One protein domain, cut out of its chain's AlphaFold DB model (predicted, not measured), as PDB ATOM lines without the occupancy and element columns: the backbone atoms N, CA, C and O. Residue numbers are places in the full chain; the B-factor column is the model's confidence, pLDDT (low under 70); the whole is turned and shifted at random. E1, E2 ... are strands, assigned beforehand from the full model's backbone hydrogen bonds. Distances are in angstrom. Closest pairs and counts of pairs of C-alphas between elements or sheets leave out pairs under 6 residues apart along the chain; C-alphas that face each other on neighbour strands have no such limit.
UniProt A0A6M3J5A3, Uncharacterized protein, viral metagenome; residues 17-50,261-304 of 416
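AT A GLANCE: This is residues 17 to 50 and 261 to 304 of the 416 residues of an uncharacterized protein of viral metagenome (UniProt A0A6M3J5A3). Two small three-stranded sheets, E1, E8, E3 and E2, E7, E4, lie partly face to face as two loose layers, and a short hairpin, E5 and E6, turns away from the second sheet and sticks out. Residues 34 to 47 link the sheets round one end, and residues 283 to 297 link them round the other. The printed part has 78 residues with no named helix and eight named strands, E1 to E8 in order along the chain; both sheets are antiparallel. The class is all strand, though only 33 residues are in named strands. The whole is compact, with a radius of gyration of the C-alphas of 12.5 A and spans of 36 by 30 by 19 A.

HOW THE PARTS SIT: E1, residues 17 to 22, is an edge strand and the antiparallel neighbour of E8, residues 298 to 304, at 158 degrees; N 18 and O 302 are 2.8 A apart, within hydrogen-bond range. On the next sheet E2, residues 31 to 33, is antiparallel to E7, residues 279 to 282, with N 32 and O 280 2.9 A apart. Residues 24 to 25 also pair, antiparallel, with residues 32 to 33 of E2. The closest C-alphas of E2 and E8 are those of Phe 32 and Val 298, 7.4 A apart. E7 and E8 are near each other, with 5 pairs of C-alphas within 10 A. E3, residues 48 to 50, is the other edge strand beside E8, with N 48 and O 301 2.8 A apart. E4, residues 263 to 266, is antiparallel to E7, with N 264 and O 281 2.9 A apart. E4 runs on into E5, residues 269 to 271, at 77 degrees. E5 and E6, residues 274 to 276, form a hairpin, with N 276 and O 269 2.8 A apart. E6 runs on into E7 at 71 degrees. E6 and E8 are apart.

IN THESE COORDINATES: E1 begins at C-alpha 17, (43.124, -51.321, 17.286), and is 14.8 A long. E2 is 6.6 A, E3 6.5 A, E4 9.6 A, E5 6.6 A, E6 6.2 A and E7 10.2 A long. E5 begins at C-alpha 269, (41.059, -38.786, 2.163). E8, the longest, spans 18.1 A and ends at C-alpha 304, (39.771, -46.958, 13.526).

THE WHOLE: The C-alphas farthest apart are those of Ser 43 and Gly 292, 38.5 A. Residues 51 to 260 are not printed, and C-alphas 50 and 261 are 12.2 A apart across the cut. The links E2 to E3 and E7 to E8 are long. Mean pLDDT of the printed part is 96.8, and no printed residue is under 70.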
ATOM      1  N   LEU A  17      41.789 -51.003  17.791       98.12
ATOM      2  CA  LEU A  17      43.124 -51.321  17.286       98.12
ATOM      3  C   LEU A  17      43.048 -52.179  16.021       98.12
ATOM      4  O   LEU A  17      42.453 -53.257  16.034       98.12
ATOM      5  N   VAL A  18      43.769 -51.749  14.993       98.25
ATOM      6  CA  VAL A  18      44.195 -52.573  13.867       98.25
ATOM      7  C   VAL A  18      45.688 -52.837  14.042       98.25
ATOM      8  O   VAL A  18      46.496 -51.909  14.125       98.25
ATOM      9  N   ALA A  19      46.050 -54.115  14.189       97.56
ATOM     10  CA  ALA A  19      47.448 -54.538  14.267       97.56
ATOM     11  C   ALA A  19      48.187 -54.212  12.956       97.56
ATOM     12  O   ALA A  19      47.556 -53.830  11.979       97.56
ATOM     13  N   TYR A  20      49.515 -54.373  12.929       97.62
ATOM     14  CA  TYR A  20      50.290 -54.113  11.712       97.62
ATOM     15  C   TYR A  20      49.715 -54.856  10.503       97.62
ATOM     16  O   TYR A  20      49.695 -56.087  10.479       97.62
ATOM     17  N   GLU A  21      49.296 -54.094   9.499       97.06
ATOM     18  CA  GLU A  21      48.864 -54.601   8.200       97.06
ATOM     19  C   GLU A  21      49.713 -54.009   7.079       97.06
ATOM     20  O   GLU A  21      50.240 -52.902   7.211       97.06
ATOM     21  N   ASP A  22      49.869 -54.773   5.998       97.69
ATOM     22  CA  ASP A  22      50.547 -54.324   4.783       97.69
ATOM     23  C   ASP A  22      49.620 -53.386   4.007       97.69
ATOM     24  O   ASP A  22      48.485 -53.745   3.685       97.69
ATOM     25  N   LEU A  23      50.109 -52.192   3.700       98.25
ATOM     26  CA  LEU A  23      49.392 -51.240   2.872       98.25
ATOM     27  C   LEU A  23      49.489 -51.620   1.392       98.25
ATOM     28  O   LEU A  23      50.496 -52.139   0.910       98.25
ATOM     29  N   THR A  24      48.434 -51.313   0.647       98.06
ATOM     30  CA  THR A  24      48.373 -51.562  -0.793       98.06
ATOM     31  C   THR A  24      48.947 -50.375  -1.553       98.06
ATOM     32  O   THR A  24      48.430 -49.262  -1.453       98.06
ATOM     33  N   ASP A  25      49.994 -50.619  -2.335       97.94
ATOM     34  CA  ASP A  25      50.542 -49.664  -3.302       97.94
ATOM     35  C   ASP A  25      49.490 -49.303  -4.363       97.94
ATOM     36  O   ASP A  25      48.832 -50.188  -4.916       97.94
ATOM     37  N   GLN A  26      49.324 -48.012  -4.639       96.62
ATOM     38  CA  GLN A  26      48.405 -47.516  -5.668       96.62
ATOM     39  C   GLN A  26      49.000 -47.568  -7.089       96.62
ATOM     40  O   GLN A  26      48.329 -47.210  -8.058       96.62
ATOM     41  N   GLY A  27      50.229 -48.075  -7.230       96.56
ATOM     42  CA  GLY A  27      50.916 -48.325  -8.499       96.56
ATOM     43  C   GLY A  27      51.918 -47.238  -8.888       96.56
ATOM     44  O   GLY A  27      52.524 -47.321  -9.957       96.56
ATOM     45  N   ASP A  28      52.090 -46.226  -8.041       96.19
ATOM     46  CA  ASP A  28      53.059 -45.142  -8.204       96.19
ATOM     47  C   ASP A  28      54.283 -45.293  -7.280       96.19
ATOM     48  O   ASP A  28      55.238 -44.516  -7.381       96.19
ATOM     49  N   ASN A  29      54.280 -46.307  -6.404       97.56
ATOM     50  CA  ASN A  29      55.251 -46.539  -5.338       97.56
ATOM     51  C   ASN A  29      55.394 -45.349  -4.363       97.56
ATOM     52  O   ASN A  29      56.371 -45.298  -3.609       97.56
ATOM     53  N   THR A  30      54.478 -44.380  -4.377       97.62
ATOM     54  CA  THR A  30      54.450 -43.231  -3.460       97.62
ATOM     55  C   THR A  30      53.283 -43.299  -2.498       97.62
ATOM     56  O   THR A  30      53.456 -42.957  -1.327       97.62
ATOM     57  N   GLU A  31      52.123 -43.747  -2.963       97.69
ATOM     58  CA  GLU A  31      50.891 -43.785  -2.194       97.69
ATOM     59  C   GLU A  31      50.542 -45.222  -1.804       97.69
ATOM     60  O   GLU A  31      50.410 -46.120  -2.636       97.69
ATOM     61  N   PHE A  32      50.371 -45.435  -0.501       98.50
ATOM     62  CA  PHE A  32      50.058 -46.735   0.075       98.50
ATOM     63  C   PHE A  32      48.794 -46.612   0.923       98.50
ATOM     64  O   PHE A  32      48.757 -45.840   1.882       98.50
ATOM     65  N   LYS A  33      47.746 -47.365   0.580       98.00
ATOM     66  CA  LYS A  33      46.427 -47.276   1.223       98.00
ATOM     67  C   LYS A  33      46.105 -48.492   2.074       98.00
ATOM     68  O   LYS A  33      46.444 -49.622   1.725       98.00
ATOM     69  N   SER A  34      45.443 -48.237   3.196       97.75
ATOM     70  CA  SER A  34      44.885 -49.272   4.071       97.75
ATOM     71  C   SER A  34      43.573 -49.803   3.511       97.75
ATOM     72  O   SER A  34      43.085 -49.324   2.491       97.75
ATOM     73  N   VAL A  35      42.965 -50.768   4.197       96.69
ATOM     74  CA  VAL A  35      41.589 -51.206   3.903       96.69
ATOM     75  C   VAL A  35      40.526 -50.370   4.631       96.69
ATOM     76  O   VAL A  35      39.329 -50.586   4.434       96.69
ATOM     77  N   ASN A  36      40.936 -49.410   5.469       97.62
ATOM     78  CA  ASN A  36      40.050 -48.572   6.270       97.62
ATOM     79  C   ASN A  36      40.082 -47.097   5.829       97.62
ATOM     80  O   ASN A  36      41.055 -46.587   5.287       97.62
ATOM     81  N   TYR A  37      38.986 -46.380   6.076       96.75
ATOM     82  CA  TYR A  37      38.840 -44.979   5.658       96.75
ATOM     83  C   TYR A  37      39.445 -43.964   6.631       96.75
ATOM     84  O   TYR A  37      39.640 -42.810   6.260       96.75
ATOM     85  N   PHE A  38      39.697 -44.371   7.877       97.56
ATOM     86  CA  PHE A  38      40.010 -43.448   8.962       97.56
ATOM     87  C   PHE A  38      41.091 -43.997   9.888       97.56
ATOM     88  O   PHE A  38      40.936 -45.098  10.424       97.56
ATOM     89  N   PHE A  39      42.113 -43.182  10.151       98.19
ATOM     90  CA  PHE A  39      43.057 -43.356  11.253       98.19
ATOM     91  C   PHE A  39      42.811 -42.284  12.318       98.19
ATOM     92  O   PHE A  39      42.892 -41.084  12.044       98.19
ATOM     93  N   SER A  40      42.524 -42.712  13.547       97.81
ATOM     94  CA  SER A  40      42.466 -41.831  14.721       97.81
ATOM     95  C   SER A  40      43.765 -41.031  14.874       97.81
ATOM     96  O   SER A  40      44.848 -41.551  14.622       97.81
ATOM     97  N   ASP A  41      43.651 -39.782  15.329       96.88
ATOM     98  CA  ASP A  41      44.787 -38.944  15.756       96.88
ATOM     99  C   ASP A  41      44.685 -38.548  17.237       96.88
ATOM    100  O   ASP A  41      45.269 -37.568  17.701       96.88
ATOM    101  N   VAL A  42      43.891 -39.291  18.011       97.12
ATOM    102  CA  VAL A  42      43.842 -39.107  19.459       97.12
ATOM    103  C   VAL A  42      45.196 -39.472  20.050       97.12
ATOM    104  O   VAL A  42      45.753 -40.519  19.729       97.12
ATOM    105  N   SER A  43      45.694 -38.645  20.970       95.31
ATOM    106  CA  SER A  43      46.988 -38.903  21.599       95.31
ATOM    107  C   SER A  43      47.045 -40.272  22.290       95.31
ATOM    108  O   SER A  43      46.166 -40.606  23.091       95.31
ATOM    109  N   GLY A  44      48.074 -41.061  21.972       95.31
ATOM    110  CA  GLY A  44      48.231 -42.463  22.373       95.31
ATOM    111  C   GLY A  44      47.620 -43.481  21.399       95.31
ATOM    112  O   GLY A  44      47.790 -44.685  21.601       95.31
ATOM    113  N   TYR A  45      46.928 -43.016  20.357       96.62
ATOM    114  CA  TYR A  45      46.265 -43.816  19.323       96.62
ATOM    115  C   TYR A  45      46.674 -43.390  17.907       96.62
ATOM    116  O   TYR A  45      45.997 -43.741  16.939       96.62
ATOM    117  N   GLU A  46      47.763 -42.632  17.783       96.00
ATOM    118  CA  GLU A  46      48.299 -42.197  16.503       96.00
ATOM    119  C   GLU A  46      48.786 -43.407  15.679       96.00
ATOM    120  O   GLU A  46      49.297 -44.390  16.236       96.00
ATOM    121  N   PRO A  47      48.653 -43.363  14.344       97.62
ATOM    122  CA  PRO A  47      49.144 -44.415  13.466       97.62
ATOM    123  C   PRO A  47      50.670 -44.549  13.550       97.62
ATOM    124  O   PRO A  47      51.420 -43.576  13.459       97.62
ATOM    125  N   VAL A  48      51.147 -45.787  13.669       97.94
ATOM    126  CA  VAL A  48      52.569 -46.131  13.714       97.94
ATOM    127  C   VAL A  48      52.956 -46.816  12.411       97.94
ATOM    128  O   VAL A  48      52.614 -47.974  12.174       97.94
ATOM    129  N   VAL A  49      53.698 -46.097  11.569       98.31
ATOM    130  CA  VAL A  49      54.162 -46.574  10.260       98.31
ATOM    131  C   VAL A  49      55.548 -47.203  10.395       98.31
ATOM    132  O   VAL A  49      56.487 -46.576  10.889       98.31
ATOM    133  N   ARG A  50      55.684 -48.455   9.955       97.75
ATOM    134  CA  ARG A  50      56.916 -49.253  10.002       97.75
ATOM    135  C   ARG A  50      57.083 -50.057   8.712       97.75
ATOM    136  O   ARG A  50      56.781 -51.251   8.687       97.75
ATOM    137  N   PRO A 261      62.476 -43.126   1.843       95.81
ATOM    138  CA  PRO A 261      62.207 -41.695   2.045       95.81
ATOM    139  C   PRO A 261      61.248 -41.443   3.224       95.81
ATOM    140  O   PRO A 261      60.654 -42.374   3.768       95.81
ATOM    141  N   THR A 262      61.110 -40.184   3.647       96.00
ATOM    142  CA  THR A 262      60.128 -39.808   4.677       96.00
ATOM    143  C   THR A 262      58.714 -39.807   4.101       96.00
ATOM    144  O   THR A 262      58.535 -39.747   2.881       96.00
ATOM    145  N   TRP A 263      57.711 -39.839   4.976       97.75
ATOM    146  CA  TRP A 263      56.299 -39.878   4.605       97.75
ATOM    147  C   TRP A 263      55.445 -38.922   5.431       97.75
ATOM    148  O   TRP A 263      55.855 -38.445   6.492       97.75
ATOM    149  N   THR A 264      54.229 -38.700   4.948       96.88
ATOM    150  CA  THR A 264      53.102 -38.142   5.695       96.88
ATOM    151  C   THR A 264      52.045 -39.217   5.902       96.88
ATOM    152  O   THR A 264      51.931 -40.146   5.101       96.88
ATOM    153  N   VAL A 265      51.286 -39.106   6.990       96.88
ATOM    154  CA  VAL A 265      50.143 -39.984   7.237       96.88
ATOM    155  C   VAL A 265      48.870 -39.266   6.828       96.88
ATOM    156  O   VAL A 265      48.619 -38.142   7.259       96.88
ATOM    157  N   ASP A 266      48.069 -39.938   6.014       95.25
ATOM    158  CA  ASP A 266      46.782 -39.452   5.546       95.25
ATOM    159  C   ASP A 266      45.698 -40.114   6.394       95.25
ATOM    160  O   ASP A 266      45.311 -41.261   6.166       95.25
ATOM    161  N   HIS A 267      45.231 -39.395   7.419       96.19
ATOM    162  CA  HIS A 267      44.270 -39.921   8.395       96.19
ATOM    163  C   HIS A 267      42.896 -40.203   7.789       96.19
ATOM    164  O   HIS A 267      42.130 -40.996   8.329       96.19
ATOM    165  N   PHE A 268      42.585 -39.536   6.685       95.12
ATOM    166  CA  PHE A 268      41.440 -39.771   5.822       95.12
ATOM    167  C   PHE A 268      41.705 -39.063   4.495       95.12
ATOM    168  O   PHE A 268      42.478 -38.103   4.447       95.12
ATOM    169  N   ASP A 269      41.029 -39.492   3.436       92.38
ATOM    170  CA  ASP A 269      41.059 -38.786   2.163       92.38
ATOM    171  C   ASP A 269      39.644 -38.591   1.616       92.38
ATOM    172  O   ASP A 269      38.742 -39.395   1.848       92.38
ATOM    173  N   VAL A 270      39.443 -37.491   0.898       94.19
ATOM    174  CA  VAL A 270      38.224 -37.234   0.135       94.19
ATOM    175  C   VAL A 270      38.625 -36.572  -1.171       94.19
ATOM    176  O   VAL A 270      39.091 -35.426  -1.190       94.19
ATOM    177  N   SER A 271      38.370 -37.280  -2.267       92.19
ATOM    178  CA  SER A 271      38.679 -36.835  -3.620       92.19
ATOM    179  C   SER A 271      37.414 -36.848  -4.467       92.19
ATOM    180  O   SER A 271      36.681 -37.834  -4.503       92.19
ATOM    181  N   ASN A 272      37.118 -35.724  -5.124       91.12
ATOM    182  CA  ASN A 272      35.914 -35.539  -5.944       91.12
ATOM    183  C   ASN A 272      34.596 -35.918  -5.233       91.12
ATOM    184  O   ASN A 272      33.663 -36.405  -5.867       91.12
ATOM    185  N   GLY A 273      34.520 -35.689  -3.918       92.12
ATOM    186  CA  GLY A 273      33.345 -36.005  -3.105       92.12
ATOM    187  C   GLY A 273      33.199 -37.480  -2.718       92.12
ATOM    188  O   GLY A 273      32.210 -37.829  -2.083       92.12
ATOM    189  N   VAL A 274      34.167 -38.331  -3.064       94.38
ATOM    190  CA  VAL A 274      34.199 -39.751  -2.697       94.38
ATOM    191  C   VAL A 274      35.171 -39.946  -1.541       94.38
ATOM    192  O   VAL A 274      36.298 -39.442  -1.580       94.38
ATOM    193  N   LEU A 275      34.738 -40.674  -0.511       95.00
ATOM    194  CA  LEU A 275      35.591 -41.039   0.617       95.00
ATOM    195  C   LEU A 275      36.681 -42.024   0.166       95.00
ATOM    196  O   LEU A 275      36.383 -43.120  -0.307       95.00
ATOM    197  N   GLY A 276      37.938 -41.620   0.328       94.50
ATOM    198  CA  GLY A 276      39.126 -42.418   0.052       94.50
ATOM    199  C   GLY A 276      39.662 -43.114   1.302       94.50
ATOM    200  O   GLY A 276      39.365 -42.732   2.435       94.50
ATOM    201  N   LEU A 277      40.453 -44.161   1.083       96.88
ATOM    202  CA  LEU A 277      41.097 -44.930   2.147       96.88
ATOM    203  C   LEU A 277      42.184 -44.090   2.837       96.88
ATOM    204  O   LEU A 277      42.889 -43.312   2.186       96.88
ATOM    205  N   ALA A 278      42.337 -44.274   4.147       97.56
ATOM    206  CA  ALA A 278      43.454 -43.719   4.903       97.56
ATOM    207  C   ALA A 278      44.748 -44.451   4.527       97.56
ATOM    208  O   ALA A 278      44.722 -45.606   4.080       97.56
ATOM    209  N   GLY A 279      45.893 -43.800   4.697       97.81
ATOM    210  CA  GLY A 279      47.150 -44.370   4.234       97.81
ATOM    211  C   GLY A 279      48.371 -43.520   4.528       97.81
ATOM    212  O   GLY A 279      48.404 -42.732   5.472       97.81
ATOM    213  N   VAL A 280      49.403 -43.738   3.725       98.06
ATOM    214  CA  VAL A 280      50.706 -43.097   3.851       98.06
ATOM    215  C   VAL A 280      51.165 -42.648   2.473       98.06
ATOM    216  O   VAL A 280      51.101 -43.418   1.514       98.06
ATOM    217  N   THR A 281      51.688 -41.427   2.407       97.62
ATOM    218  CA  THR A 281      52.264 -40.856   1.189       97.62
ATOM    219  C   THR A 281      53.744 -40.563   1.409       97.62
ATOM    220  O   THR A 281      54.117 -39.784   2.289       97.62
ATOM    221  N   PHE A 282      54.614 -41.189   0.620       97.81
ATOM    222  CA  PHE A 282      56.057 -40.955   0.663       97.81
ATOM    223  C   PHE A 282      56.459 -39.719  -0.144       97.81
ATOM    224  O   PHE A 282      55.872 -39.389  -1.170       97.81
ATOM    225  N   THR A 283      57.527 -39.053   0.296       96.81
ATOM    226  CA  THR A 283      58.088 -37.863  -0.374       96.81
ATOM    227  C   THR A 283      58.714 -38.157  -1.740       96.81
ATOM    228  O   THR A 283      58.900 -37.240  -2.541       96.81
ATOM    229  N   SER A 284      59.032 -39.421  -2.025       96.25
ATOM    230  CA  SER A 284      59.459 -39.910  -3.335       96.25
ATOM    231  C   SER A 284      59.092 -41.382  -3.499       96.25
ATOM    232  O   SER A 284      58.931 -42.087  -2.503       96.25
ATOM    233  N   ALA A 285      59.020 -41.853  -4.746       96.81
ATOM    234  CA  ALA A 285      58.729 -43.250  -5.048       96.81
ATOM    235  C   ALA A 285      59.717 -44.191  -4.349       96.81
ATOM    236  O   ALA A 285      60.935 -43.985  -4.399       96.81
ATOM    237  N   LEU A 286      59.186 -45.223  -3.697       97.56
ATOM    238  CA  LEU A 286      59.986 -46.281  -3.105       97.56
ATOM    239  C   LEU A 286      60.719 -47.064  -4.213       97.56
ATOM    240  O   LEU A 286      60.109 -47.398  -5.236       97.56
ATOM    241  N   PRO A 287      62.018 -47.381  -4.035       96.38
ATOM    242  CA  PRO A 287      62.768 -48.163  -5.012       96.38
ATOM    243  C   PRO A 287      62.150 -49.547  -5.250       96.38
ATOM    244  O   PRO A 287      61.965 -50.322  -4.317       96.38
ATOM    245  N   ALA A 288      61.895 -49.874  -6.517       96.38
ATOM    246  CA  ALA A 288      61.342 -51.151  -6.965       96.38
ATOM    247  C   ALA A 288      62.414 -52.260  -7.046       96.38
ATOM    248  O   ALA A 288      62.752 -52.744  -8.129       96.38
ATOM    249  N   ILE A 289      63.020 -52.607  -5.909       96.94
ATOM    250  CA  ILE A 289      64.194 -53.498  -5.842       96.94
ATOM    251  C   ILE A 289      63.857 -54.949  -5.478       96.94
ATOM    252  O   ILE A 289      64.748 -55.803  -5.472       96.94
ATOM    253  N   HIS A 290      62.591 -55.252  -5.197       98.06
ATOM    254  CA  HIS A 290      62.150 -56.589  -4.817       98.06
ATOM    255  C   HIS A 290      61.635 -57.384  -6.016       98.06
ATOM    256  O   HIS A 290      61.265 -56.834  -7.051       98.06
ATOM    257  N   THR A 291      61.599 -58.708  -5.876       97.06
ATOM    258  CA  THR A 291      61.139 -59.650  -6.906       97.06
ATOM    259  C   THR A 291      59.775 -59.229  -7.454       97.06
ATOM    260  O   THR A 291      58.841 -59.005  -6.688       97.06
ATOM    261  N   GLY A 292      59.670 -59.124  -8.781       95.81
ATOM    262  CA  GLY A 292      58.514 -58.522  -9.457       95.81
ATOM    263  C   GLY A 292      58.653 -57.020  -9.731       95.81
ATOM    264  O   GLY A 292      57.708 -56.432 -10.239       95.81
ATOM    265  N   ALA A 293      59.816 -56.425  -9.431       95.94
ATOM    266  CA  ALA A 293      60.073 -54.987  -9.524       95.94
ATOM    267  C   ALA A 293      59.041 -54.176  -8.721       95.94
ATOM    268  O   ALA A 293      58.422 -53.243  -9.226       95.94
ATOM    269  N   VAL A 294      58.863 -54.565  -7.457       97.38
ATOM    270  CA  VAL A 294      57.958 -53.916  -6.497       97.38
ATOM    271  C   VAL A 294      58.762 -53.265  -5.370       97.38
ATOM    272  O   VAL A 294      59.912 -53.664  -5.144       97.38
ATOM    273  N   PRO A 295      58.210 -52.254  -4.681       97.44
ATOM    274  CA  PRO A 295      58.872 -51.650  -3.535       97.44
ATOM    275  C   PRO A 295      58.834 -52.556  -2.297       97.44
ATOM    276  O   PRO A 295      58.110 -53.558  -2.244       97.44
ATOM    277  N   LYS A 296      59.574 -52.153  -1.258       97.00
ATOM    278  CA  LYS A 296      59.421 -52.721   0.085       97.00
ATOM    279  C   LYS A 296      57.979 -52.641   0.564       97.00
ATOM    280  O   LYS A 296      57.242 -51.706   0.255       97.00
ATOM    281  N   LYS A 297      57.614 -53.598   1.410       97.50
ATOM    282  CA  LYS A 297      56.322 -53.605   2.096       97.50
ATOM    283  C   LYS A 297      56.226 -52.490   3.132       97.50
ATOM    284  O   LYS A 297      57.193 -52.216   3.850       97.50
ATOM    285  N   VAL A 298      55.056 -51.868   3.218       98.38
ATOM    286  CA  VAL A 298      54.784 -50.722   4.091       98.38
ATOM    287  C   VAL A 298      53.748 -51.154   5.111       98.38
ATOM    288  O   VAL A 298      52.582 -51.297   4.768       98.38
ATOM    289  N   TYR A 299      54.166 -51.356   6.361       98.31
ATOM    290  CA  TYR A 299      53.243 -51.758   7.419       98.31
ATOM    291  C   TYR A 299      52.812 -50.575   8.268       98.31
ATOM    292  O   TYR A 299      53.619 -49.697   8.582       98.31
ATOM    293  N   VAL A 300      51.558 -50.584   8.705       98.50
ATOM    294  CA  VAL A 300      51.037 -49.611   9.666       98.50
ATOM    295  C   VAL A 300      50.178 -50.304  10.714       98.50
ATOM    296  O   VAL A 300      49.397 -51.196  10.403       98.50
ATOM    297  N   GLN A 301      50.343 -49.894  11.966       98.38
ATOM    298  CA  GLN A 301      49.410 -50.172  13.052       98.38
ATOM    299  C   GLN A 301      48.642 -48.883  13.322       98.38
ATOM    300  O   GLN A 301      49.254 -47.824  13.440       98.38
ATOM    301  N   TYR A 302      47.325 -48.947  13.436       98.44
ATOM    302  CA  TYR A 302      46.496 -47.756  13.621       98.44
ATOM    303  C   TYR A 302      45.238 -48.091  14.406       98.44
ATOM    304  O   TYR A 302      44.998 -49.239  14.780       98.44
ATOM    305  N   TYR A 303      44.427 -47.073  14.665       98.50
ATOM    306  CA  TYR A 303      43.136 -47.245  15.301       98.50
ATOM    307  C   TYR A 303      42.029 -46.668  14.432       98.50
ATOM    308  O   TYR A 303      42.117 -45.524  13.986       98.50
ATOM    309  N   THR A 304      40.968 -47.444  14.216       97.81
ATOM    310  CA  THR A 304      39.771 -46.958  13.526       97.81
ATOM    311  C   THR A 304      38.822 -46.293  14.527       97.81
ATOM    312  O   THR A 304      38.524 -46.904  15.565       97.81
TER     313      THR A 304